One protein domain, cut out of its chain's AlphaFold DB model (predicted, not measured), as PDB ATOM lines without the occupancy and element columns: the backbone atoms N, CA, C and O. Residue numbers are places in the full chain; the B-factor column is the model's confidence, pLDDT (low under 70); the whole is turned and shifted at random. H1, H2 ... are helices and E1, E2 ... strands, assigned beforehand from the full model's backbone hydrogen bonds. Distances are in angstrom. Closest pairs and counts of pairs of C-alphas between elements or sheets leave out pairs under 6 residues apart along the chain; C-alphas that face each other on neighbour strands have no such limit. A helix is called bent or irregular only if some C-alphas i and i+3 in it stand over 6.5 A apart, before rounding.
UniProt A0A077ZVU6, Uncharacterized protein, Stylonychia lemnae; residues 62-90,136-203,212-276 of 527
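This is residues 62 to 90, 136 to 203 and 212 to 276 of the 527 residues of an uncharacterized protein of Stylonychia lemnae (UniProt A0A077ZVU6). A closed barrel of five curved strands, E3 to E7, has the long helix H3 running along its outside and the short helix H2 on its outside too. Away from the barrel lie H1 and the small hairpin of E1 and E2, with E2 running on into E3. The printed part has 162 residues with three named helices and seven named strands, in the order H1 E1 E2 E3 E4 E5 H2 E6 E7 H3, class mixed. The barrel is mixed, its ring E3 E4 E5 E7 E6 and back to E3. The whole is compact, radius of gyration of the C-alphas 16.7 A, with spans of 53 by 39 by 30 A.

Residues 62 to 90 hold no named element. H1 is residues 136 to 149, 19.9 A long, from C-alpha 136 at (-13.026, 8.176, -11.035). E1 is 154 to 156 and E2 160 to 162. E3, 165 to 176, is 22.5 A long and bends by 99 degrees at residue 169. E4 is 180 to 186 and E5 191 to 197. H2, 215 to 221, is irregular: C-alphas 216 and 219 are 7.0 A apart. E6, 229 to 238, 24.3 A long, bends by 73 degrees at 235; E7, 243 to 253, 24.0 A long, bends by 86 degrees at 248. H3, 256 to 274, 26.4 A long, ends with C-alpha 274 at (-3.407, 28.633, -17.290).

E3, E4 and E5 form a meander, each strand the antiparallel neighbour of the one before; N 172 and O 184 are 2.9 A apart, N 183 and O 194 2.9 A. E5 is parallel to E7, with N 195 and O 245 2.8 A apart. E6 and E7 are an antiparallel hairpin, with N 237 and O 244 2.8 A apart. E6 and E3, antiparallel, close the ring, N 167 and O 232 2.9 A apart. The pairing of E3 is staggered: residues 165 to 170 pair with E6, 170 to 176 with E4. H3 lies outside the barrel, over E3 and E6, at a height over the sheet of 10.8 A, along the strands at 2 degrees to E6 on the local plane; the closest C-alphas of E3 and H3, those of Thr 168 and Gln 262, are 6.9 A apart. H2, also outside, has a height over the sheet of 7.8 A and lies over none of the strands. H1 is not on the barrel. In the hairpin E1 and E2, C-alphas 155 and 160 face each other at 5.5 A, with no backbone N and O within hydrogen-bond range. In H1 and H3 every O i to N i+4 pair is within hydrogen-bond range; in H2 1 of 3 is, with 2 of 4 O i to N i+3 pairs.

The farthest C-alphas, of Leu 90 and Glu 221, are 53.9 A apart. Two cuts leave gaps of 10.9 A between C-alphas 90 and 136 and 14.0 A between C-alphas 203 and 212. Of the links printed whole, none is long. Mean pLDDT of the printed part is 72.0; residues 62 to 90, 136 to 162, 200 to 203, 212 to 214 and 272 to 276 are under 70.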
ATOM      1  N   ILE A  62     -18.034  38.072  -1.135       26.62
ATOM      2  CA  ILE A  62     -18.829  37.329  -2.126       26.62
ATOM      3  C   ILE A  62     -17.845  36.635  -3.087       26.62
ATOM      4  O   ILE A  62     -16.977  37.291  -3.648       26.62
ATOM      5  N   ASN A  63     -17.961  35.309  -3.238       26.03
ATOM      6  CA  ASN A  63     -16.889  34.423  -3.747       26.03
ATOM      7  C   ASN A  63     -17.316  33.527  -4.954       26.03
ATOM      8  O   ASN A  63     -18.480  33.617  -5.363       26.03
ATOM      9  N   PHE A  64     -16.418  32.620  -5.399       29.97
ATOM     10  CA  PHE A  64     -16.488  31.502  -6.391       29.97
ATOM     11  C   PHE A  64     -16.030  31.815  -7.843       29.97
ATOM     12  O   PHE A  64     -16.024  32.986  -8.191       29.97
ATOM     13  N   GLU A  65     -15.634  30.812  -8.680       29.19
ATOM     14  CA  GLU A  65     -14.920  31.018  -9.990       29.19
ATOM     15  C   GLU A  65     -15.532  30.376 -11.314       29.19
ATOM     16  O   GLU A  65     -16.439  29.611 -11.146       29.19
ATOM     17  N   LEU A  66     -15.253  30.686 -12.617       27.11
ATOM     18  CA  LEU A  66     -16.178  30.310 -13.774       27.11
ATOM     19  C   LEU A  66     -16.118  28.849 -14.357       27.11
ATOM     20  O   LEU A  66     -16.260  27.931 -13.579       27.11
ATOM     21  N   THR A  67     -16.010  28.468 -15.663       34.94
ATOM     22  CA  THR A  67     -16.050  29.083 -17.048       34.94
ATOM     23  C   THR A  67     -17.232  28.487 -17.868       34.94
ATOM     24  O   THR A  67     -18.226  28.131 -17.237       34.94
ATOM     25  N   ASP A  68     -17.363  28.370 -19.192       31.23
ATOM     26  CA  ASP A  68     -16.451  28.469 -20.335       31.23
ATOM     27  C   ASP A  68     -17.250  28.458 -21.651       31.23
ATOM     28  O   ASP A  68     -18.355  27.912 -21.679       31.23
ATOM     29  N   ILE A  69     -16.682  29.013 -22.728       26.83
ATOM     30  CA  ILE A  69     -16.407  28.325 -24.015       26.83
ATOM     31  C   ILE A  69     -15.349  29.214 -24.757       26.83
ATOM     32  O   ILE A  69     -15.035  30.320 -24.309       26.83
ATOM     33  N   TYR A  70     -14.790  28.773 -25.884       33.16
ATOM     34  CA  TYR A  70     -13.684  29.448 -26.595       33.16
ATOM     35  C   TYR A  70     -14.070  30.735 -27.361       33.16
ATOM     36  O   TYR A  70     -15.025  30.705 -28.132       33.16
ATOM     37  N   PHE A  71     -13.263  31.808 -27.229       29.59
ATOM     38  CA  PHE A  71     -12.870  32.835 -28.239       29.59
ATOM     39  C   PHE A  71     -11.816  33.806 -27.596       29.59
ATOM     40  O   PHE A  71     -11.389  33.502 -26.478       29.59
ATOM     41  N   PRO A  72     -11.237  34.858 -28.239       27.59
ATOM     42  CA  PRO A  72      -9.924  35.363 -27.811       27.59
ATOM     43  C   PRO A  72      -9.960  36.145 -26.489       27.59
ATOM     44  O   PRO A  72     -10.655  37.143 -26.370       27.59
ATOM     45  N   LEU A  73      -9.146  35.686 -25.533       38.41
ATOM     46  CA  LEU A  73      -8.694  36.339 -24.291       38.41
ATOM     47  C   LEU A  73      -9.733  36.974 -23.334       38.41
ATOM     48  O   LEU A  73      -9.307  37.653 -22.399       38.41
ATOM     49  N   PHE A  74     -11.036  36.720 -23.515       40.94
ATOM     50  CA  PHE A  74     -12.120  37.363 -22.753       40.94
ATOM     51  C   PHE A  74     -11.851  37.420 -21.243       40.94
ATOM     52  O   PHE A  74     -11.493  36.423 -20.598       40.94
ATOM     53  N   VAL A  75     -12.088  38.594 -20.660       42.44
ATOM     54  CA  VAL A  75     -11.801  38.953 -19.266       42.44
ATOM     55  C   VAL A  75     -12.953  38.530 -18.332       42.44
ATOM     56  O   VAL A  75     -13.332  39.191 -17.364       42.44
ATOM     57  N   LEU A  76     -13.428  37.317 -18.598       43.19
ATOM     58  CA  LEU A  76     -14.337  36.465 -17.840       43.19
ATOM     59  C   LEU A  76     -14.041  36.435 -16.318       43.19
ATOM     60  O   LEU A  76     -13.089  35.778 -15.897       43.19
ATOM     61  N   GLN A  77     -14.880  37.086 -15.492       38.34
ATOM     62  CA  GLN A  77     -14.840  37.021 -14.010       38.34
ATOM     63  C   GLN A  77     -15.853  35.985 -13.483       38.34
ATOM     64  O   GLN A  77     -16.642  35.437 -14.241       38.34
ATOM     65  N   MET A  78     -15.790  35.596 -12.213       39.41
ATOM     66  CA  MET A  78     -15.796  34.166 -11.914       39.41
ATOM     67  C   MET A  78     -16.984  33.682 -11.000       39.41
ATOM     68  O   MET A  78     -17.400  34.453 -10.135       39.41
ATOM     69  N   ARG A  79     -17.592  32.468 -11.209       32.03
ATOM     70  CA  ARG A  79     -18.546  31.764 -10.264       32.03
ATOM     71  C   ARG A  79     -18.943  30.257 -10.510       32.03
ATOM     72  O   ARG A  79     -19.626  29.983 -11.492       32.03
ATOM     73  N   PHE A  80     -18.628  29.316  -9.579       43.50
ATOM     74  CA  PHE A  80     -18.428  27.844  -9.840       43.50
ATOM     75  C   PHE A  80     -19.324  26.871  -9.046       43.50
ATOM     76  O   PHE A  80     -19.653  27.141  -7.894       43.50
ATOM     77  N   ASP A  81     -19.511  25.669  -9.613       32.19
ATOM     78  CA  ASP A  81     -19.579  24.361  -8.929       32.19
ATOM     79  C   ASP A  81     -18.675  23.379  -9.732       32.19
ATOM     80  O   ASP A  81     -18.815  23.329 -10.956       32.19
ATOM     81  N   ILE A  82     -17.720  22.658  -9.112       40.28
ATOM     82  CA  ILE A  82     -16.592  21.980  -9.817       40.28
ATOM     83  C   ILE A  82     -16.704  20.446  -9.819       40.28
ATOM     84  O   ILE A  82     -16.856  19.846  -8.757       40.28
ATOM     85  N   PHE A  83     -16.444  19.819 -10.977       40.34
ATOM     86  CA  PHE A  83     -16.140  18.383 -11.109       40.34
ATOM     87  C   PHE A  83     -14.883  18.164 -11.985       40.34
ATOM     88  O   PHE A  83     -14.833  18.707 -13.096       40.34
ATOM     89  N   PRO A  84     -13.852  17.424 -11.523       41.06
ATOM     90  CA  PRO A  84     -12.639  17.151 -12.299       41.06
ATOM     91  C   PRO A  84     -12.829  16.016 -13.319       41.06
ATOM     92  O   PRO A  84     -13.218  14.904 -12.966       41.06
ATOM     93  N   LEU A  85     -12.469  16.253 -14.583       40.03
ATOM     94  CA  LEU A  85     -12.516  15.223 -15.626       40.03
ATOM     95  C   LEU A  85     -11.139  14.560 -15.806       40.03
ATOM     96  O   LEU A  85     -10.152  15.228 -16.112       40.03
ATOM     97  N   ARG A  86     -11.065  13.230 -15.629       43.84
ATOM     98  CA  ARG A  86      -9.880  12.419 -15.980       43.84
ATOM     99  C   ARG A  86      -9.904  11.983 -17.458       43.84
ATOM    100  O   ARG A  86     -10.904  12.097 -18.165       43.84
ATOM    101  N   ASN A  87      -8.739  11.527 -17.914       39.84
ATOM    102  CA  ASN A  87      -8.294  11.504 -19.308       39.84
ATOM    103  C   ASN A  87      -9.207  10.776 -20.322       39.84
ATOM    104  O   ASN A  87      -9.678   9.662 -20.089       39.84
ATOM    105  N   ARG A  88      -9.350  11.358 -21.523       39.22
ATOM    106  CA  ARG A  88     -10.135  10.798 -22.649       39.22
ATOM    107  C   ARG A  88      -9.556   9.480 -23.196       39.22
ATOM    108  O   ARG A  88     -10.303   8.682 -23.758       39.22
ATOM    109  N   SER A  89      -8.258   9.234 -22.994       39.53
ATOM    110  CA  SER A  89      -7.521   8.044 -23.450       39.53
ATOM    111  C   SER A  89      -7.889   6.742 -22.722       39.53
ATOM    112  O   SER A  89      -7.839   5.677 -23.331       39.53
ATOM    113  N   LEU A  90      -8.343   6.802 -21.462       44.03
ATOM    114  CA  LEU A  90      -8.748   5.612 -20.691       44.03
ATOM    115  C   LEU A  90      -9.961   4.880 -21.299       44.03
ATOM    116  O   LEU A  90     -10.128   3.672 -21.101       44.03
ATOM    117  N   ALA A 136     -13.005   8.179  -9.572       55.41
ATOM    118  CA  ALA A 136     -13.026   8.176 -11.035       55.41
ATOM    119  C   ALA A 136     -14.403   7.757 -11.585       55.41
ATOM    120  O   ALA A 136     -14.929   8.420 -12.483       55.41
ATOM    121  N   LEU A 137     -15.018   6.720 -11.007       58.81
ATOM    122  CA  LEU A 137     -16.347   6.231 -11.381       58.81
ATOM    123  C   LEU A 137     -17.442   7.272 -11.107       58.81
ATOM    124  O   LEU A 137     -18.308   7.493 -11.956       58.81
ATOM    125  N   LEU A 138     -17.376   7.961  -9.962       58.81
ATOM    126  CA  LEU A 138     -18.306   9.035  -9.609       58.81
ATOM    127  C   LEU A 138     -18.220  10.213 -10.594       58.81
ATOM    128  O   LEU A 138     -19.257  10.694 -11.054       58.81
ATOM    129  N   ASN A 139     -17.007  10.638 -10.968       55.91
ATOM    130  CA  ASN A 139     -16.808  11.703 -11.958       55.91
ATOM    131  C   ASN A 139     -17.266  11.285 -13.371       55.91
ATOM    132  O   ASN A 139     -17.829  12.107 -14.093       55.91
ATOM    133  N   GLU A 140     -17.084  10.021 -13.773       61.66
ATOM    134  CA  GLU A 140     -17.610   9.505 -15.047       61.66
ATOM    135  C   GLU A 140     -19.146   9.481 -15.047       61.66
ATOM    136  O   GLU A 140     -19.757   9.972 -15.996       61.66
ATOM    137  N   TYR A 141     -19.780   8.993 -13.973       64.69
ATOM    138  CA  TYR A 141     -21.242   8.992 -13.838       64.69
ATOM    139  C   TYR A 141     -21.813  10.415 -13.843       64.69
ATOM    140  O   TYR A 141     -22.786  10.689 -14.542       64.69
ATOM    141  N   GLN A 142     -21.176  11.347 -13.128       55.91
ATOM    142  CA  GLN A 142     -21.541  12.765 -13.149       55.91
ATOM    143  C   GLN A 142     -21.361  13.367 -14.547       55.91
ATOM    144  O   GLN A 142     -22.277  14.039 -15.025       55.91
ATOM    145  N   ARG A 143     -20.256  13.088 -15.258       59.53
ATOM    146  CA  ARG A 143     -20.080  13.571 -16.637       59.53
ATOM    147  C   ARG A 143     -21.152  13.005 -17.567       59.53
ATOM    148  O   ARG A 143     -21.753  13.790 -18.281       59.53
ATOM    149  N   GLN A 144     -21.453  11.707 -17.520       60.88
ATOM    150  CA  GLN A 144     -22.500  11.095 -18.353       60.88
ATOM    151  C   GLN A 144     -23.899  11.637 -18.019       60.88
ATOM    152  O   GLN A 144     -24.694  11.921 -18.919       60.88
ATOM    153  N   PHE A 145     -24.196  11.852 -16.734       60.72
ATOM    154  CA  PHE A 145     -25.431  12.490 -16.278       60.72
ATOM    155  C   PHE A 145     -25.550  13.927 -16.810       60.72
ATOM    156  O   PHE A 145     -26.621  14.316 -17.280       60.72
ATOM    157  N   TYR A 146     -24.467  14.710 -16.798       56.03
ATOM    158  CA  TYR A 146     -24.462  16.057 -17.368       56.03
ATOM    159  C   TYR A 146     -24.462  16.058 -18.905       56.03
ATOM    160  O   TYR A 146     -25.216  16.836 -19.473       56.03
ATOM    161  N   GLU A 147     -23.742  15.158 -19.577       57.91
ATOM    162  CA  GLU A 147     -23.774  14.956 -21.039       57.91
ATOM    163  C   GLU A 147     -25.184  14.599 -21.541       57.91
ATOM    164  O   GLU A 147     -25.570  14.988 -22.641       57.91
ATOM    165  N   THR A 148     -25.971  13.890 -20.724       58.41
ATOM    166  CA  THR A 148     -27.342  13.477 -21.065       58.41
ATOM    167  C   THR A 148     -28.386  14.559 -20.751       58.41
ATOM    168  O   THR A 148     -29.338  14.728 -21.512       58.41
ATOM    169  N   ASN A 149     -28.234  15.298 -19.643       50.47
ATOM    170  CA  ASN A 149     -29.246  16.256 -19.170       50.47
ATOM    171  C   ASN A 149     -28.963  17.717 -19.569       50.47
ATOM    172  O   ASN A 149     -29.889  18.452 -19.922       50.47
ATOM    173  N   ASN A 150     -27.700  18.149 -19.541       51.50
ATOM    174  CA  ASN A 150     -27.283  19.486 -19.956       51.50
ATOM    175  C   ASN A 150     -26.809  19.432 -21.409       51.50
ATOM    176  O   ASN A 150     -25.713  18.974 -21.707       51.50
ATOM    177  N   LYS A 151     -27.634  19.957 -22.319       49.88
ATOM    178  CA  LYS A 151     -27.424  19.880 -23.778       49.88
ATOM    179  C   LYS A 151     -26.069  20.403 -24.274       49.88
ATOM    180  O   LYS A 151     -25.716  20.142 -25.420       49.88
ATOM    181  N   ILE A 152     -25.399  21.243 -23.484       53.00
ATOM    182  CA  ILE A 152     -24.256  22.063 -23.884       53.00
ATOM    183  C   ILE A 152     -23.374  22.275 -22.655       53.00
ATOM    184  O   ILE A 152     -23.863  22.664 -21.594       53.00
ATOM    185  N   PHE A 153     -22.083  22.027 -22.817       54.44
ATOM    186  CA  PHE A 153     -21.030  22.308 -21.850       54.44
ATOM    187  C   PHE A 153     -19.746  22.589 -22.632       54.44
ATOM    188  O   PHE A 153     -19.557  22.085 -23.740       54.44
ATOM    189  N   PHE A 154     -18.863  23.389 -22.050       56.09
ATOM    190  CA  PHE A 154     -17.503  23.575 -22.542       56.09
ATOM    191  C   PHE A 154     -16.516  22.853 -21.622       56.09
ATOM    192  O   PHE A 154     -16.850  22.488 -20.491       56.09
ATOM    193  N   ILE A 155     -15.298  22.647 -22.127       52.94
ATOM    194  CA  ILE A 155     -14.191  22.071 -21.367       52.94
ATOM    195  C   ILE A 155     -12.928  22.897 -21.639       52.94
ATOM    196  O   ILE A 155     -12.371  22.866 -22.740       52.94
ATOM    197  N   LEU A 156     -12.464  23.624 -20.622       58.34
ATOM    198  CA  LEU A 156     -11.209  24.367 -20.665       58.34
ATOM    199  C   LEU A 156     -10.056  23.362 -20.558       58.34
ATOM    200  O   LEU A 156      -9.903  22.692 -19.531       58.34
ATOM    201  N   ARG A 157      -9.251  23.257 -21.625       55.09
ATOM    202  CA  ARG A 157      -8.075  22.364 -21.715       55.09
ATOM    203  C   ARG A 157      -8.365  20.906 -21.302       55.09
ATOM    204  O   ARG A 157      -7.570  20.297 -20.594       55.09
ATOM    205  N   ASP A 158      -9.513  20.367 -21.718       53.53
ATOM    206  CA  ASP A 158      -9.962  18.981 -21.470       53.53
ATOM    207  C   ASP A 158     -10.087  18.529 -19.988       53.53
ATOM    208  O   ASP A 158     -10.379  17.361 -19.735       53.53
ATOM    209  N   GLN A 159      -9.929  19.423 -18.998       54.72
ATOM    210  CA  GLN A 159      -9.853  19.051 -17.569       54.72
ATOM    211  C   GLN A 159     -11.047  19.486 -16.703       54.72
ATOM    212  O   GLN A 159     -11.352  18.824 -15.707       54.72
ATOM    213  N   PHE A 160     -11.720  20.587 -17.045       61.34
ATOM    214  CA  PHE A 160     -12.722  21.211 -16.171       61.34
ATOM    215  C   PHE A 160     -14.100  21.249 -16.833       61.34
ATOM    216  O   PHE A 160     -14.212  21.695 -17.971       61.34
ATOM    217  N   LEU A 161     -15.145  20.810 -16.119       64.88
ATOM    218  CA  LEU A 161     -16.543  20.968 -16.540       64.88
ATOM    219  C   LEU A 161     -17.117  22.284 -16.001       64.88
ATOM    220  O   LEU A 161     -16.931  22.620 -14.833       64.88
ATOM    221  N   LEU A 162     -17.762  23.050 -16.879       69.75
ATOM    222  CA  LEU A 162     -17.833  24.502 -16.744       69.75
ATOM    223  C   LEU A 162     -19.256  24.982 -17.079       69.75
ATOM    224  O   LEU A 162     -19.787  24.688 -18.151       69.75
ATOM    225  N   THR A 163     -19.921  25.607 -16.098       71.25
ATOM    226  CA  THR A 163     -21.398  25.632 -16.009       71.25
ATOM    227  C   THR A 163     -22.025  27.026 -15.939       71.25
ATOM    228  O   THR A 163     -23.208  27.186 -16.255       71.25
ATOM    229  N   LYS A 164     -21.270  28.039 -15.505       81.38
ATOM    230  CA  LYS A 164     -21.742  29.407 -15.242       81.38
ATOM    231  C   LYS A 164     -20.614  30.385 -15.521       81.38
ATOM    232  O   LYS A 164     -19.462  30.110 -15.204       81.38
ATOM    233  N   ILE A 165     -20.960  31.552 -16.051       85.69
ATOM    234  CA  ILE A 165     -19.990  32.576 -16.429       85.69
ATOM    235  C   ILE A 165     -20.342  33.957 -15.899       85.69
ATOM    236  O   ILE A 165     -21.527  34.277 -15.818       85.69
ATOM    237  N   GLN A 166     -19.332  34.786 -15.605       89.19
ATOM    238  CA  GLN A 166     -19.486  36.241 -15.533       89.19
ATOM    239  C   GLN A 166     -18.646  36.910 -16.630       89.19
ATOM    240  O   GLN A 166     -17.491  36.558 -16.840       89.19
ATOM    241  N   ILE A 167     -19.215  37.895 -17.317       92.62
ATOM    242  CA  ILE A 167     -18.505  38.783 -18.248       92.62
ATOM    243  C   ILE A 167     -18.716  40.205 -17.751       92.62
ATOM    244  O   ILE A 167     -19.837  40.555 -17.378       92.62
ATOM    245  N   THR A 168     -17.662  41.010 -17.772       94.81
ATOM    246  CA  THR A 168     -17.718  42.445 -17.489       94.81
ATOM    247  C   THR A 168     -17.199  43.186 -18.710       94.81
ATOM    248  O   THR A 168     -16.118  42.866 -19.192       94.81
ATOM    249  N   GLY A 169     -17.981  44.133 -19.228       96.12
ATOM    250  CA  GLY A 169     -17.614  44.914 -20.410       96.12
ATOM    251  C   GLY A 169     -18.711  45.885 -20.851       96.12
ATOM    252  O   GLY A 169     -19.769  45.993 -20.229       96.12
ATOM    253  N   THR A 170     -18.464  46.585 -21.951       97.50
ATOM    254  CA  THR A 170     -19.298  47.661 -22.498       97.50
ATOM    255  C   THR A 170     -20.473  47.137 -23.327       97.50
ATOM    256  O   THR A 170     -20.309  46.303 -24.215       97.50
ATOM    257  N   LEU A 171     -21.677  47.669 -23.098       97.75
ATOM    258  CA  LEU A 171     -22.871  47.387 -23.897       97.75
ATOM    259  C   LEU A 171     -22.772  48.024 -25.297       97.75
ATOM    260  O   LEU A 171     -22.996  49.227 -25.448       97.75
ATOM    261  N   VAL A 172     -22.491  47.220 -26.327       98.00
ATOM    262  CA  VAL A 172     -22.278  47.696 -27.713       98.00
ATOM    263  C   VAL A 172     -23.516  47.639 -28.612       98.00
ATOM    264  O   VAL A 172     -23.639  48.441 -29.535       98.00
ATOM    265  N   PHE A 173     -24.478  46.752 -28.343       97.44
ATOM    266  CA  PHE A 173     -25.787  46.769 -29.016       97.44
ATOM    267  C   PHE A 173     -26.897  46.215 -28.121       97.44
ATOM    268  O   PHE A 173     -26.640  45.373 -27.264       97.44
ATOM    269  N   ILE A 174     -28.148  46.622 -28.364       96.25
ATOM    270  CA  ILE A 174     -29.337  46.036 -27.727       96.25
ATOM    271  C   ILE A 174     -30.494  45.886 -28.724       96.25
ATOM    272  O   ILE A 174     -30.902  46.833 -29.391       96.25
ATOM    273  N   ILE A 175     -31.051  44.679 -28.794       95.56
ATOM    274  CA  ILE A 175     -32.216  44.304 -29.595       95.56
ATOM    275  C   ILE A 175     -33.318  43.897 -28.617       95.56
ATOM    276  O   ILE A 175     -33.278  42.819 -28.015       95.56
ATOM    277  N   LYS A 176     -34.318  44.767 -28.455       93.94
ATOM    278  CA  LYS A 176     -35.482  44.497 -27.606       93.94
ATOM    279  C   LYS A 176     -36.511  43.672 -28.385       93.94
ATOM    280  O   LYS A 176     -36.916  44.066 -29.475       93.94
ATOM    281  N   LYS A 177     -36.939  42.540 -27.826       93.69
ATOM    282  CA  LYS A 177     -38.102  41.758 -28.275       93.69
ATOM    283  C   LYS A 177     -39.070  41.600 -27.104       93.69
ATOM    284  O   LYS A 177     -38.682  41.780 -25.953       93.69
ATOM    285  N   GLU A 178     -40.315  41.252 -27.402       88.56
ATOM    286  CA  GLU A 178     -41.393  41.129 -26.411       88.56
ATOM    287  C   GLU A 178     -41.064  40.147 -25.272       88.56
ATOM    288  O   GLU A 178     -41.306  40.443 -24.103       88.56
ATOM    289  N   GLU A 179     -40.453  39.008 -25.608       89.81
ATOM    290  CA  GLU A 179     -40.143  37.938 -24.650       89.81
ATOM    291  C   GLU A 179     -38.707  37.953 -24.114       89.81
ATOM    292  O   GLU A 179     -38.390  37.209 -23.183       89.81
ATOM    293  N   LYS A 180     -37.806  38.729 -24.733       92.94
ATOM    294  CA  LYS A 180     -36.378  38.757 -24.389       92.94
ATOM    295  C   LYS A 180     -35.630  39.965 -24.938       92.94
ATOM    296  O   LYS A 180     -35.934  40.463 -26.021       92.94
ATOM    297  N   TYR A 181     -34.568  40.358 -24.246       94.25
ATOM    298  CA  TYR A 181     -33.545  41.256 -24.779       94.25
ATOM    299  C   TYR A 181     -32.335  40.446 -25.249       94.25
ATOM    300  O   TYR A 181     -31.910  39.503 -24.583       94.25
ATOM    301  N   ILE A 182     -31.790  40.815 -26.407       95.19
ATOM    302  CA  ILE A 182     -30.551  40.258 -26.961       95.19
ATOM    303  C   ILE A 182     -29.568  41.418 -27.082       95.19
ATOM    304  O   ILE A 182     -29.899  42.419 -27.713       95.19
ATOM    305  N   PHE A 183     -28.393  41.321 -26.476       97.31
ATOM    306  CA  PHE A 183     -27.425  42.415 -26.426       97.31
ATOM    307  C   PHE A 183     -25.985  41.928 -26.584       97.31
ATOM    308  O   PHE A 183     -25.710  40.747 -26.395       97.31
ATOM    309  N   GLY A 184     -25.080  42.824 -26.969       96.81
ATOM    310  CA  GLY A 184     -23.649  42.541 -27.091       96.81
ATOM    311  C   GLY A 184     -22.862  43.211 -25.975       96.81
ATOM    312  O   GLY A 184     -23.086  44.395 -25.721       96.81
ATOM    313  N   ILE A 185     -21.950  42.471 -25.350       97.38
ATOM    314  CA  ILE A 185     -20.962  42.995 -24.401       97.38
ATOM    315  C   ILE A 185     -19.572  42.885 -25.020       97.38
ATOM    316  O   ILE A 185     -19.207  41.802 -25.471       97.38
ATOM    317  N   ASP A 186     -18.834  43.989 -25.030       96.06
ATOM    318  CA  ASP A 186     -17.451  44.104 -25.498       96.06
ATOM    319  C   ASP A 186     -16.518  44.345 -24.303       96.06
ATOM    320  O   ASP A 186     -16.670  45.338 -23.592       96.06
ATOM    321  N   ASP A 187     -15.584  43.432 -24.051       93.38
ATOM    322  CA  ASP A 187     -14.604  43.516 -22.956       93.38
ATOM    323  C   ASP A 187     -13.192  43.893 -23.441       93.38
ATOM    324  O   ASP A 187     -12.197  43.640 -22.761       93.38
ATOM    325  N   SER A 188     -13.104  44.509 -24.626       91.81
ATOM    326  CA  SER A 188     -11.894  44.846 -25.388       91.81
ATOM    327  C   SER A 188     -11.132  43.676 -26.022       91.81
ATOM    328  O   SER A 188     -10.213  43.925 -26.806       91.81
ATOM    329  N   THR A 189     -11.511  42.417 -25.768       85.88
ATOM    330  CA  THR A 189     -10.910  41.257 -26.453       85.88
ATOM    331  C   THR A 189     -11.880  40.588 -27.428       85.88
ATOM    332  O   THR A 189     -11.441  40.000 -28.420       85.88
ATOM    333  N   GLY A 190     -13.191  40.752 -27.234       87.81
ATOM    334  CA  GLY A 190     -14.195  40.516 -28.268       87.81
ATOM    335  C   GLY A 190     -15.614  40.896 -27.840       87.81
ATOM    336  O   GLY A 190     -15.845  41.370 -26.735       87.81
ATOM    337  N   VAL A 191     -16.594  40.638 -28.716       93.12
ATOM    338  CA  VAL A 191     -18.020  40.864 -28.417       93.12
ATOM    339  C   VAL A 191     -18.737  39.542 -28.152       93.12
ATOM    340  O   VAL A 191     -18.830  38.694 -29.042       93.12
ATOM    341  N   MET A 192     -19.311  39.388 -26.959       94.94
ATOM    342  CA  MET A 192     -20.146  38.242 -26.589       94.94
ATOM    343  C   MET A 192     -21.641  38.584 -26.656       94.94
ATOM    344  O   MET A 192     -22.086  39.620 -26.157       94.94
ATOM    345  N   VAL A 193     -22.444  37.684 -27.235       96.19
ATOM    346  CA  VAL A 193     -23.905  37.838 -27.326       96.19
ATOM    347  C   VAL A 193     -24.569  37.339 -26.046       96.19
ATOM    348  O   VAL A 193     -24.423  36.182 -25.671       96.19
ATOM    349  N   CYS A 194     -25.357  38.188 -25.400       96.19
ATOM    350  CA  CYS A 194     -26.102  37.898 -24.180       96.19
ATOM    351  C   CYS A 194     -27.615  37.917 -24.448       96.19
ATOM    352  O   CYS A 194     -28.121  38.760 -25.190       96.19
ATOM    353  N   VAL A 195     -28.352  36.989 -23.836       95.19
ATOM    354  CA  VAL A 195     -29.800  36.804 -23.991       95.19
ATOM    355  C   VAL A 195     -30.470  36.784 -22.620       95.19
ATOM    356  O   VAL A 195     -30.320  35.833 -21.858       95.19
ATOM    357  N   LEU A 196     -31.240  37.828 -22.315       93.56
ATOM    358  CA  LEU A 196     -32.045  37.939 -21.099       93.56
ATOM    359  C   LEU A 196     -33.514  37.670 -21.433       93.56
ATOM    360  O   LEU A 196     -34.142  38.455 -22.146       93.56
ATOM    361  N   TRP A 197     -34.065  36.576 -20.912       90.81
ATOM    362  CA  TRP A 197     -35.482  36.239 -21.054       90.81
ATOM    363  C   TRP A 197     -36.352  37.033 -20.065       90.81
ATOM    364  O   TRP A 197     -35.947  37.303 -18.938       90.81
ATOM    365  N   LEU A 198     -37.550  37.429 -20.506       86.19
ATOM    366  CA  LEU A 198     -38.490  38.297 -19.775       86.19
ATOM    367  C   LEU A 198     -39.806  37.588 -19.405       86.19
ATOM    368  O   LEU A 198     -40.654  38.190 -18.744       86.19
ATOM    369  N   ASN A 199     -39.990  36.340 -19.855       73.19
ATOM    370  CA  ASN A 199     -41.255  35.592 -19.802       73.19
ATOM    371  C   ASN A 199     -41.210  34.350 -18.882       73.19
ATOM    372  O   ASN A 199     -42.099  33.502 -18.948       73.19
ATOM    373  N   ASP A 200     -40.225  34.257 -17.977       61.88
ATOM    374  CA  ASP A 200     -40.048  33.117 -17.049       61.88
ATOM    375  C   ASP A 200     -41.261  32.847 -16.128       61.88
ATOM    376  O   ASP A 200     -41.375  31.758 -15.568       61.88
ATOM    377  N   PHE A 201     -42.197  33.797 -16.001       54.84
ATOM    378  CA  PHE A 201     -43.403  33.717 -15.162       54.84
ATOM    379  C   PHE A 201     -44.257  32.448 -15.338       54.84
ATOM    380  O   PHE A 201     -44.913  32.031 -14.384       54.84
ATOM    381  N   ASN A 202     -44.250  31.825 -16.520       51.78
ATOM    382  CA  ASN A 202     -45.041  30.618 -16.787       51.78
ATOM    383  C   ASN A 202     -44.312  29.300 -16.447       51.78
ATOM    384  O   ASN A 202     -44.949  28.248 -16.421       51.78
ATOM    385  N   ASN A 203     -43.009  29.325 -16.137       54.28
ATOM    386  CA  ASN A 203     -42.230  28.127 -15.793       54.28
ATOM    387  C   ASN A 203     -42.415  27.720 -14.318       54.28
ATOM    388  O   ASN A 203     -41.477  27.729 -13.524       54.28
ATOM    389  N   ASN A 212     -36.889  38.779  -9.991       55.59
ATOM    390  CA  ASN A 212     -37.652  40.023  -9.883       55.59
ATOM    391  C   ASN A 212     -38.428  40.284 -11.183       55.59
ATOM    392  O   ASN A 212     -37.883  40.153 -12.280       55.59
ATOM    393  N   SER A 213     -39.679  40.726 -11.038       57.00
ATOM    394  CA  SER A 213     -40.541  41.238 -12.117       57.00
ATOM    395  C   SER A 213     -39.869  42.301 -12.984       57.00
ATOM    396  O   SER A 213     -40.194  42.487 -14.158       57.00
ATOM    397  N   ASP A 214     -38.915  42.989 -12.376       66.31
ATOM    398  CA  ASP A 214     -38.439  44.299 -12.775       66.31
ATOM    399  C   ASP A 214     -37.467  44.225 -13.956       66.31
ATOM    400  O   ASP A 214     -37.130  45.253 -14.511       66.31
ATOM    401  N   PHE A 215     -37.031  43.049 -14.435       72.94
ATOM    402  CA  PHE A 215     -36.105  42.971 -15.585       72.94
ATOM    403  C   PHE A 215     -36.621  43.677 -16.858       72.94
ATOM    404  O   PHE A 215     -35.815  44.149 -17.662       72.94
ATOM    405  N   ARG A 216     -37.948  43.808 -17.020       71.81
ATOM    406  CA  ARG A 216     -38.575  44.608 -18.090       71.81
ATOM    407  C   ARG A 216     -38.390  46.123 -17.899       71.81
ATOM    408  O   ARG A 216     -38.258  46.837 -18.888       71.81
ATOM    409  N   THR A 217     -38.373  46.614 -16.660       78.38
ATOM    410  CA  THR A 217     -38.220  48.039 -16.313       78.38
ATOM    411  C   THR A 217     -36.780  48.414 -15.944       78.38
ATOM    412  O   THR A 217     -36.397  49.568 -16.111       78.38
ATOM    413  N   TRP A 218     -35.944  47.453 -15.551       83.38
ATOM    414  CA  TRP A 218     -34.590  47.624 -15.013       83.38
ATOM    415  C   TRP A 218     -33.646  48.367 -15.963       83.38
ATOM    416  O   TRP A 218     -32.908  49.252 -15.536       83.38
ATOM    417  N   PHE A 219     -33.712  48.077 -17.268       82.31
ATOM    418  CA  PHE A 219     -32.934  48.805 -18.280       82.31
ATOM    419  C   PHE A 219     -33.286  50.303 -18.330       82.31
ATOM    420  O   PHE A 219     -32.399  51.124 -18.549       82.31
ATOM    421  N   SER A 220     -34.550  50.671 -18.096       82.50
ATOM    422  CA  SER A 220     -34.983  52.071 -17.961       82.50
ATOM    423  C   SER A 220     -34.684  52.649 -16.573       82.50
ATOM    424  O   SER A 220     -34.119  53.730 -16.485       82.50
ATOM    425  N   GLU A 221     -34.976  51.928 -15.486       86.31
ATOM    426  CA  GLU A 221     -34.729  52.373 -14.101       86.31
ATOM    427  C   GLU A 221     -33.250  52.642 -13.800       86.31
ATOM    428  O   GLU A 221     -32.924  53.483 -12.963       86.31
ATOM    429  N   LYS A 222     -32.345  51.902 -14.450       85.19
ATOM    430  CA  LYS A 222     -30.892  52.077 -14.329       85.19
ATOM    431  C   LYS A 222     -30.290  52.921 -15.454       85.19
ATOM    432  O   LYS A 222     -29.069  53.024 -15.513       85.19
ATOM    433  N   ASN A 223     -31.125  53.534 -16.304       88.88
ATOM    434  CA  ASN A 223     -30.732  54.376 -17.440       88.88
ATOM    435  C   ASN A 223     -29.658  53.734 -18.338       88.88
ATOM    436  O   ASN A 223     -28.730  54.405 -18.782       88.88
ATOM    437  N   ILE A 224     -29.775  52.430 -18.601       92.69
ATOM    438  CA  ILE A 224     -28.753  51.661 -19.318       92.69
ATOM    439  C   ILE A 224     -28.857  51.927 -20.819       92.69
ATOM    440  O   ILE A 224     -29.884  51.680 -21.457       92.69
ATOM    441  N   GLN A 225     -27.756  52.426 -21.370       94.94
ATOM    442  CA  GLN A 225     -27.604  52.877 -22.752       94.94
ATOM    443  C   GLN A 225     -26.378  52.215 -23.391       94.94
ATOM    444  O   GLN A 225     -25.556  51.609 -22.701       94.94
ATOM    445  N   LEU A 226     -26.233  52.334 -24.714       96.75
ATOM    446  CA  LEU A 226     -25.001  51.908 -25.384       96.75
ATOM    447  C   LEU A 226     -23.806  52.663 -24.775       96.75
ATOM    448  O   LEU A 226     -23.917  53.856 -24.501       96.75
ATOM    449  N   GLY A 227     -22.706  51.960 -24.511       96.94
ATOM    450  CA  GLY A 227     -21.576  52.493 -23.739       96.94
ATOM    451  C   GLY A 227     -21.654  52.279 -22.216       96.94
ATOM    452  O   GLY A 227     -20.693  52.589 -21.525       96.94
ATOM    453  N   SER A 228     -22.750  51.737 -21.666       97.00
ATOM    454  CA  SER A 228     -22.813  51.362 -20.237       97.00
ATOM    455  C   SER A 228     -22.019  50.079 -19.967       97.00
ATOM    456  O   SER A 228     -22.182  49.106 -20.704       97.00
ATOM    457  N   VAL A 229     -21.216  50.038 -18.900       96.94
ATOM    458  CA  VAL A 229     -20.451  48.841 -18.506       96.94
ATOM    459  C   VAL A 229     -21.329  47.916 -17.662       96.94
ATOM    460  O   VAL A 229     -21.883  48.322 -16.641       96.94
ATOM    461  N   LEU A 230     -21.477  46.657 -18.076       96.50
ATOM    462  CA  LEU A 230     -22.344  45.674 -17.427       96.50
ATOM    463  C   LEU A 230     -21.554  44.438 -16.984       96.50
ATOM    464  O   LEU A 230     -20.861  43.819 -17.787       96.50
ATOM    465  N   ALA A 231     -21.761  44.019 -15.733       94.06
ATOM    466  CA  ALA A 231     -21.441  42.671 -15.273       94.06
ATOM    467  C   ALA A 231     -22.640  41.744 -15.530       94.06
ATOM    468  O   ALA A 231     -23.694  41.853 -14.889       94.06
ATOM    469  N   VAL A 232     -22.475  40.821 -16.474       93.75
ATOM    470  CA  VAL A 232     -23.431  39.772 -16.843       93.75
ATOM    471  C   VAL A 232     -23.031  38.480 -16.148       93.75
ATOM    472  O   VAL A 232     -21.917  38.030 -16.360       93.75
ATOM    473  N   LEU A 233     -23.922  37.842 -15.384       89.88
ATOM    474  CA  LEU A 233     -23.755  36.464 -14.904       89.88
ATOM    475  C   LEU A 233     -24.788  35.559 -15.593       89.88
ATOM    476  O   LEU A 233     -25.983  35.863 -15.579       89.88
ATOM    477  N   GLY A 234     -24.363  34.433 -16.160       90.00
ATOM    478  CA  GLY A 234     -25.228  33.540 -16.937       90.00
ATOM    479  C   GLY A 234     -24.683  32.121 -17.089       90.00
ATOM    480  O   GLY A 234     -23.767  31.728 -16.374       90.00
ATOM    481  N   SER A 235     -25.240  31.358 -18.027       86.69
ATOM    482  CA  SER A 235     -24.677  30.091 -18.529       86.69
ATOM    483  C   SER A 235     -24.522  30.162 -20.045       86.69
ATOM    484  O   SER A 235     -25.343  30.790 -20.714       86.69
ATOM    485  N   MET A 236     -23.489  29.531 -20.602       86.06
ATOM    486  CA  MET A 236     -23.244  29.578 -22.047       86.06
ATOM    487  C   MET A 236     -24.076  28.534 -22.787       86.06
ATOM    488  O   MET A 236     -24.176  27.381 -22.371       86.06
ATOM    489  N   GLU A 237     -24.691  28.952 -23.889       85.44
ATOM    490  CA  GLU A 237     -25.527  28.117 -24.742       85.44
ATOM    491  C   GLU A 237     -25.168  28.318 -26.222       85.44
ATOM    492  O   GLU A 237     -24.873  29.420 -26.685       85.44
ATOM    493  N   HIS A 238     -25.193  27.225 -26.976       83.19
ATOM    494  CA  HIS A 238     -25.039  27.192 -28.426       83.19
ATOM    495  C   HIS A 238     -26.433  27.187 -29.072       83.19
ATOM    496  O   HIS A 238     -27.220  26.260 -28.873       83.19
ATOM    497  N   TYR A 239     -26.762  28.231 -29.831       84.69
ATOM    498  CA  TYR A 239     -28.072  28.424 -30.450       84.69
ATOM    499  C   TYR A 239     -27.918  28.814 -31.920       84.69
ATOM    500  O   TYR A 239     -27.459  29.911 -32.230       84.69
ATOM    501  N   LYS A 240     -28.345  27.924 -32.831       88.19
ATOM    502  CA  LYS A 240     -28.207  28.088 -34.294       88.19
ATOM    503  C   LYS A 240     -26.772  28.441 -34.703       88.19
ATOM    504  O   LYS A 240     -26.528  29.493 -35.292       88.19
ATOM    505  N   ASP A 241     -25.846  27.562 -34.325       82.12
ATOM    506  CA  ASP A 241     -24.430  27.618 -34.710       82.12
ATOM    507  C   ASP A 241     -23.715  28.900 -34.256       82.12
ATOM    508  O   ASP A 241     -22.777  29.395 -34.883       82.12
ATOM    509  N   LYS A 242     -24.197  29.459 -33.137       83.44
ATOM    510  CA  LYS A 242     -23.643  30.629 -32.460       83.44
ATOM    511  C   LYS A 242     -23.609  30.427 -30.958       83.44
ATOM    512  O   LYS A 242     -24.537  29.884 -30.365       83.44
ATOM    513  N   ILE A 243     -22.538  30.923 -30.361       87.12
ATOM    514  CA  ILE A 243     -22.339  31.003 -28.918       87.12
ATOM    515  C   ILE A 243     -23.096  32.223 -28.391       87.12
ATOM    516  O   ILE A 243     -22.992  33.310 -28.962       87.12
ATOM    517  N   GLN A 244     -23.844  32.050 -27.305       93.31
ATOM    518  CA  GLN A 244     -24.468  33.142 -26.563       93.31
ATOM    519  C   GLN A 244     -24.563  32.814 -25.063       93.31
ATOM    520  O   GLN A 244     -24.351  31.679 -24.637       93.31
ATOM    521  N   VAL A 245     -24.886  33.817 -24.251       93.69
ATOM    522  CA  VAL A 245     -24.981  33.718 -22.789       93.69
ATOM    523  C   VAL A 245     -26.434  33.860 -22.360       93.69
ATOM    524  O   VAL A 245     -27.028  34.920 -22.545       93.69
ATOM    525  N   ASN A 246     -27.004  32.824 -21.752       92.62
ATOM    526  CA  ASN A 246     -28.317  32.903 -21.118       92.62
ATOM    527  C   ASN A 246     -28.171  33.642 -19.780       92.62
ATOM    528  O   ASN A 246     -27.490  33.167 -18.869       92.62
ATOM    529  N   VAL A 247     -28.730  34.847 -19.683       92.94
ATOM    530  CA  VAL A 247     -28.460  35.772 -18.575       92.94
ATOM    531  C   VAL A 247     -29.300  35.402 -17.357       92.94
ATOM    532  O   VAL A 247     -30.529  35.405 -17.395       92.94
ATOM    533  N   HIS A 248     -28.623  35.120 -16.246       86.56
ATOM    534  CA  HIS A 248     -29.228  34.757 -14.963       86.56
ATOM    535  C   HIS A 248     -29.280  35.932 -13.983       86.56
ATOM    536  O   HIS A 248     -30.196  36.018 -13.165       86.56
ATOM    537  N   LYS A 249     -28.299  36.834 -14.053       87.25
ATOM    538  CA  LYS A 249     -28.233  38.072 -13.274       87.25
ATOM    539  C   LYS A 249     -27.463  39.121 -14.073       87.25
ATOM    540  O   LYS A 249     -26.513  38.797 -14.778       87.25
ATOM    541  N   LEU A 250     -27.866  40.377 -13.943       91.00
ATOM    542  CA  LEU A 250     -27.264  41.510 -14.637       91.00
ATOM    543  C   LEU A 250     -27.030  42.643 -13.633       91.00
ATOM    544  O   LEU A 250     -27.807  42.800 -12.687       91.00
ATOM    545  N   ARG A 251     -25.944  43.398 -13.798       91.69
ATOM    546  CA  ARG A 251     -25.575  44.504 -12.910       91.69
ATOM    547  C   ARG A 251     -24.882  45.605 -13.707       91.69
ATOM    548  O   ARG A 251     -23.959  45.316 -14.455       91.69
ATOM    549  N   ASN A 252     -25.333  46.846 -13.540       95.38
ATOM    550  CA  ASN A 252     -24.647  48.014 -14.089       95.38
ATOM    551  C   ASN A 252     -23.421  48.333 -13.221       95.38
ATOM    552  O   ASN A 252     -23.544  48.310 -11.993       95.38
ATOM    553  N   ILE A 253     -22.279  48.613 -13.844       94.75
ATOM    554  CA  ILE A 253     -21.070  49.113 -13.185       94.75
ATOM    555  C   ILE A 253     -20.975  50.610 -13.476       94.75
ATOM    556  O   ILE A 253     -21.068  51.039 -14.622       94.75
ATOM    557  N   THR A 254     -20.819  51.408 -12.421       95.38
ATOM    558  CA  THR A 254     -20.762  52.879 -12.503       95.38
ATOM    559  C   THR A 254     -19.458  53.465 -11.961       95.38
ATOM    560  O   THR A 254     -19.293  54.679 -11.976       95.38
ATOM    561  N   ASP A 255     -18.555  52.621 -11.460       96.06
ATOM    562  CA  ASP A 255     -17.239  52.996 -10.943       96.06
ATOM    563  C   ASP A 255     -16.162  52.211 -11.701       96.06
ATOM    564  O   ASP A 255     -16.147  50.979 -11.688       96.06
ATOM    565  N   ILE A 256     -15.248  52.938 -12.344       93.88
ATOM    566  CA  ILE A 256     -14.111  52.375 -13.081       93.88
ATOM    567  C   ILE A 256     -13.172  51.575 -12.166       93.88
ATOM    568  O   ILE A 256     -12.554  50.610 -12.605       93.88
ATOM    569  N   SER A 257     -13.106  51.909 -10.875       94.69
ATOM    570  CA  SER A 257     -12.338  51.158  -9.871       94.69
ATOM    571  C   SER A 257     -12.859  49.725  -9.727       94.69
ATOM    572  O   SER A 257     -12.093  48.784  -9.517       94.69
ATOM    573  N   GLU A 258     -14.174  49.550  -9.872       89.25
ATOM    574  CA  GLU A 258     -14.848  48.261  -9.787       89.25
ATOM    575  C   GLU A 258     -14.678  47.445 -11.080       89.25
ATOM    576  O   GLU A 258     -14.454  46.236 -11.025       89.25
ATOM    577  N   GLU A 259     -14.692  48.109 -12.240       89.56
ATOM    578  CA  GLU A 259     -14.348  47.511 -13.536       89.56
ATOM    579  C   GLU A 259     -12.889  47.015 -13.557       89.56
ATOM    580  O   GLU A 259     -12.622  45.860 -13.897       89.56
ATOM    581  N   MET A 260     -11.938  47.834 -13.097       88.69
ATOM    582  CA  MET A 260     -10.531  47.429 -12.979       88.69
ATOM    583  C   MET A 260     -10.348  46.264 -11.995       88.69
ATOM    584  O   MET A 260      -9.544  45.366 -12.254       88.69
ATOM    585  N   LEU A 261     -11.114  46.228 -10.897       84.25
ATOM    586  CA  LEU A 261     -11.117  45.097  -9.967       84.25
ATOM    587  C   LEU A 261     -11.652  43.815 -10.627       84.25
ATOM    588  O   LEU A 261     -11.078  42.748 -10.414       84.25
ATOM    589  N   GLN A 262     -12.702  43.903 -11.452       81.94
ATOM    590  CA  GLN A 262     -13.199  42.770 -12.241       81.94
ATOM    591  C   GLN A 262     -12.112  42.231 -13.179       81.94
ATOM    592  O   GLN A 262     -11.817  41.034 -13.139       81.94
ATOM    593  N   TYR A 263     -11.450  43.102 -13.946       84.38
ATOM    594  CA  TYR A 263     -10.365  42.690 -14.838       84.38
ATOM    595  C   TYR A 263      -9.170  42.093 -14.074       84.38
ATOM    596  O   TYR A 263      -8.633  41.058 -14.476       84.38
ATOM    597  N   GLN A 264      -8.780  42.667 -12.931       83.25
ATOM    598  CA  GLN A 264      -7.703  42.125 -12.094       83.25
ATOM    599  C   GLN A 264      -8.054  40.746 -11.510       83.25
ATOM    600  O   GLN A 264      -7.208  39.845 -11.504       83.25
ATOM    601  N   GLN A 265      -9.290  40.567 -11.031       79.06
ATOM    602  CA  GLN A 265      -9.791  39.286 -10.528       79.06
ATOM    603  C   GLN A 265      -9.729  38.217 -11.619       79.06
ATOM    604  O   GLN A 265      -9.188  37.138 -11.372       79.06
ATOM    605  N   THR A 266     -10.174  38.534 -12.837       78.12
ATOM    606  CA  THR A 266     -10.034  37.625 -13.976       78.12
ATOM    607  C   THR A 266      -8.581  37.316 -14.297       78.12
ATOM    608  O   THR A 266      -8.237  36.149 -14.408       78.12
ATOM    609  N   ILE A 267      -7.707  38.317 -14.435       78.25
ATOM    610  CA  ILE A 267      -6.297  38.098 -14.797       78.25
ATOM    611  C   ILE A 267      -5.596  37.195 -13.770       78.25
ATOM    612  O   ILE A 267      -4.732  36.393 -14.124       78.25
ATOM    613  N   ASN A 268      -5.958  37.292 -12.490       74.62
ATOM    614  CA  ASN A 268      -5.422  36.415 -11.453       74.62
ATOM    615  C   ASN A 268      -5.994  35.001 -11.531       74.62
ATOM    616  O   ASN A 268      -5.236  34.035 -11.464       74.62
ATOM    617  N   ALA A 269      -7.294  34.866 -11.750       71.00
ATOM    618  CA  ALA A 269      -7.911  33.562 -11.874       71.00
ATOM    619  C   ALA A 269      -7.486  32.848 -13.178       71.00
ATOM    620  O   ALA A 269      -7.075  31.694 -13.133       71.00
ATOM    621  N   GLN A 270      -7.390  33.553 -14.312       72.62
ATOM    622  CA  GLN A 270      -6.733  33.089 -15.543       72.62
ATOM    623  C   GLN A 270      -5.329  32.521 -15.262       72.62
ATOM    624  O   GLN A 270      -5.025  31.430 -15.738       72.62
ATOM    625  N   LYS A 271      -4.482  33.169 -14.443       71.81
ATOM    626  CA  LYS A 271      -3.176  32.589 -14.044       71.81
ATOM    627  C   LYS A 271      -3.339  31.263 -13.285       71.81
ATOM    628  O   LYS A 271      -2.564  30.339 -13.530       71.81
ATOM    629  N   CYS A 272      -4.342  31.142 -12.414       64.56
ATOM    630  CA  CYS A 272      -4.658  29.901 -11.697       64.56
ATOM    631  C   CYS A 272      -5.140  28.761 -12.615       64.56
ATOM    632  O   CYS A 272      -4.837  27.606 -12.320       64.56
ATOM    633  N   TYR A 273      -5.824  29.056 -13.729       62.09
ATOM    634  CA  TYR A 273      -6.231  28.048 -14.725       62.09
ATOM    635  C   TYR A 273      -5.155  27.760 -15.788       62.09
ATOM    636  O   TYR A 273      -5.071  26.637 -16.289       62.09
ATOM    637  N   PHE A 274      -4.323  28.745 -16.150       64.56
ATOM    638  CA  PHE A 274      -3.407  28.633 -17.290       64.56
ATOM    639  C   PHE A 274      -1.968  28.220 -16.961       64.56
ATOM    640  O   PHE A 274      -1.316  27.692 -17.865       64.56
ATOM    641  N   ASP A 275      -1.474  28.385 -15.726       61.75
ATOM    642  CA  ASP A 275      -0.184  27.808 -15.297       61.75
ATOM    643  C   ASP A 275      -0.263  26.262 -15.372       61.75
ATOM    644  O   ASP A 275      -1.065  25.670 -14.639       61.75
ATOM    645  N   PRO A 276       0.510  25.596 -16.258       53.56
ATOM    646  CA  PRO A 276       0.407  24.156 -16.483       53.56
ATOM    647  C   PRO A 276       1.204  23.329 -15.462       53.56
ATOM    648  O   PRO A 276       0.993  22.125 -15.362       53.56
TER     649      PRO A 276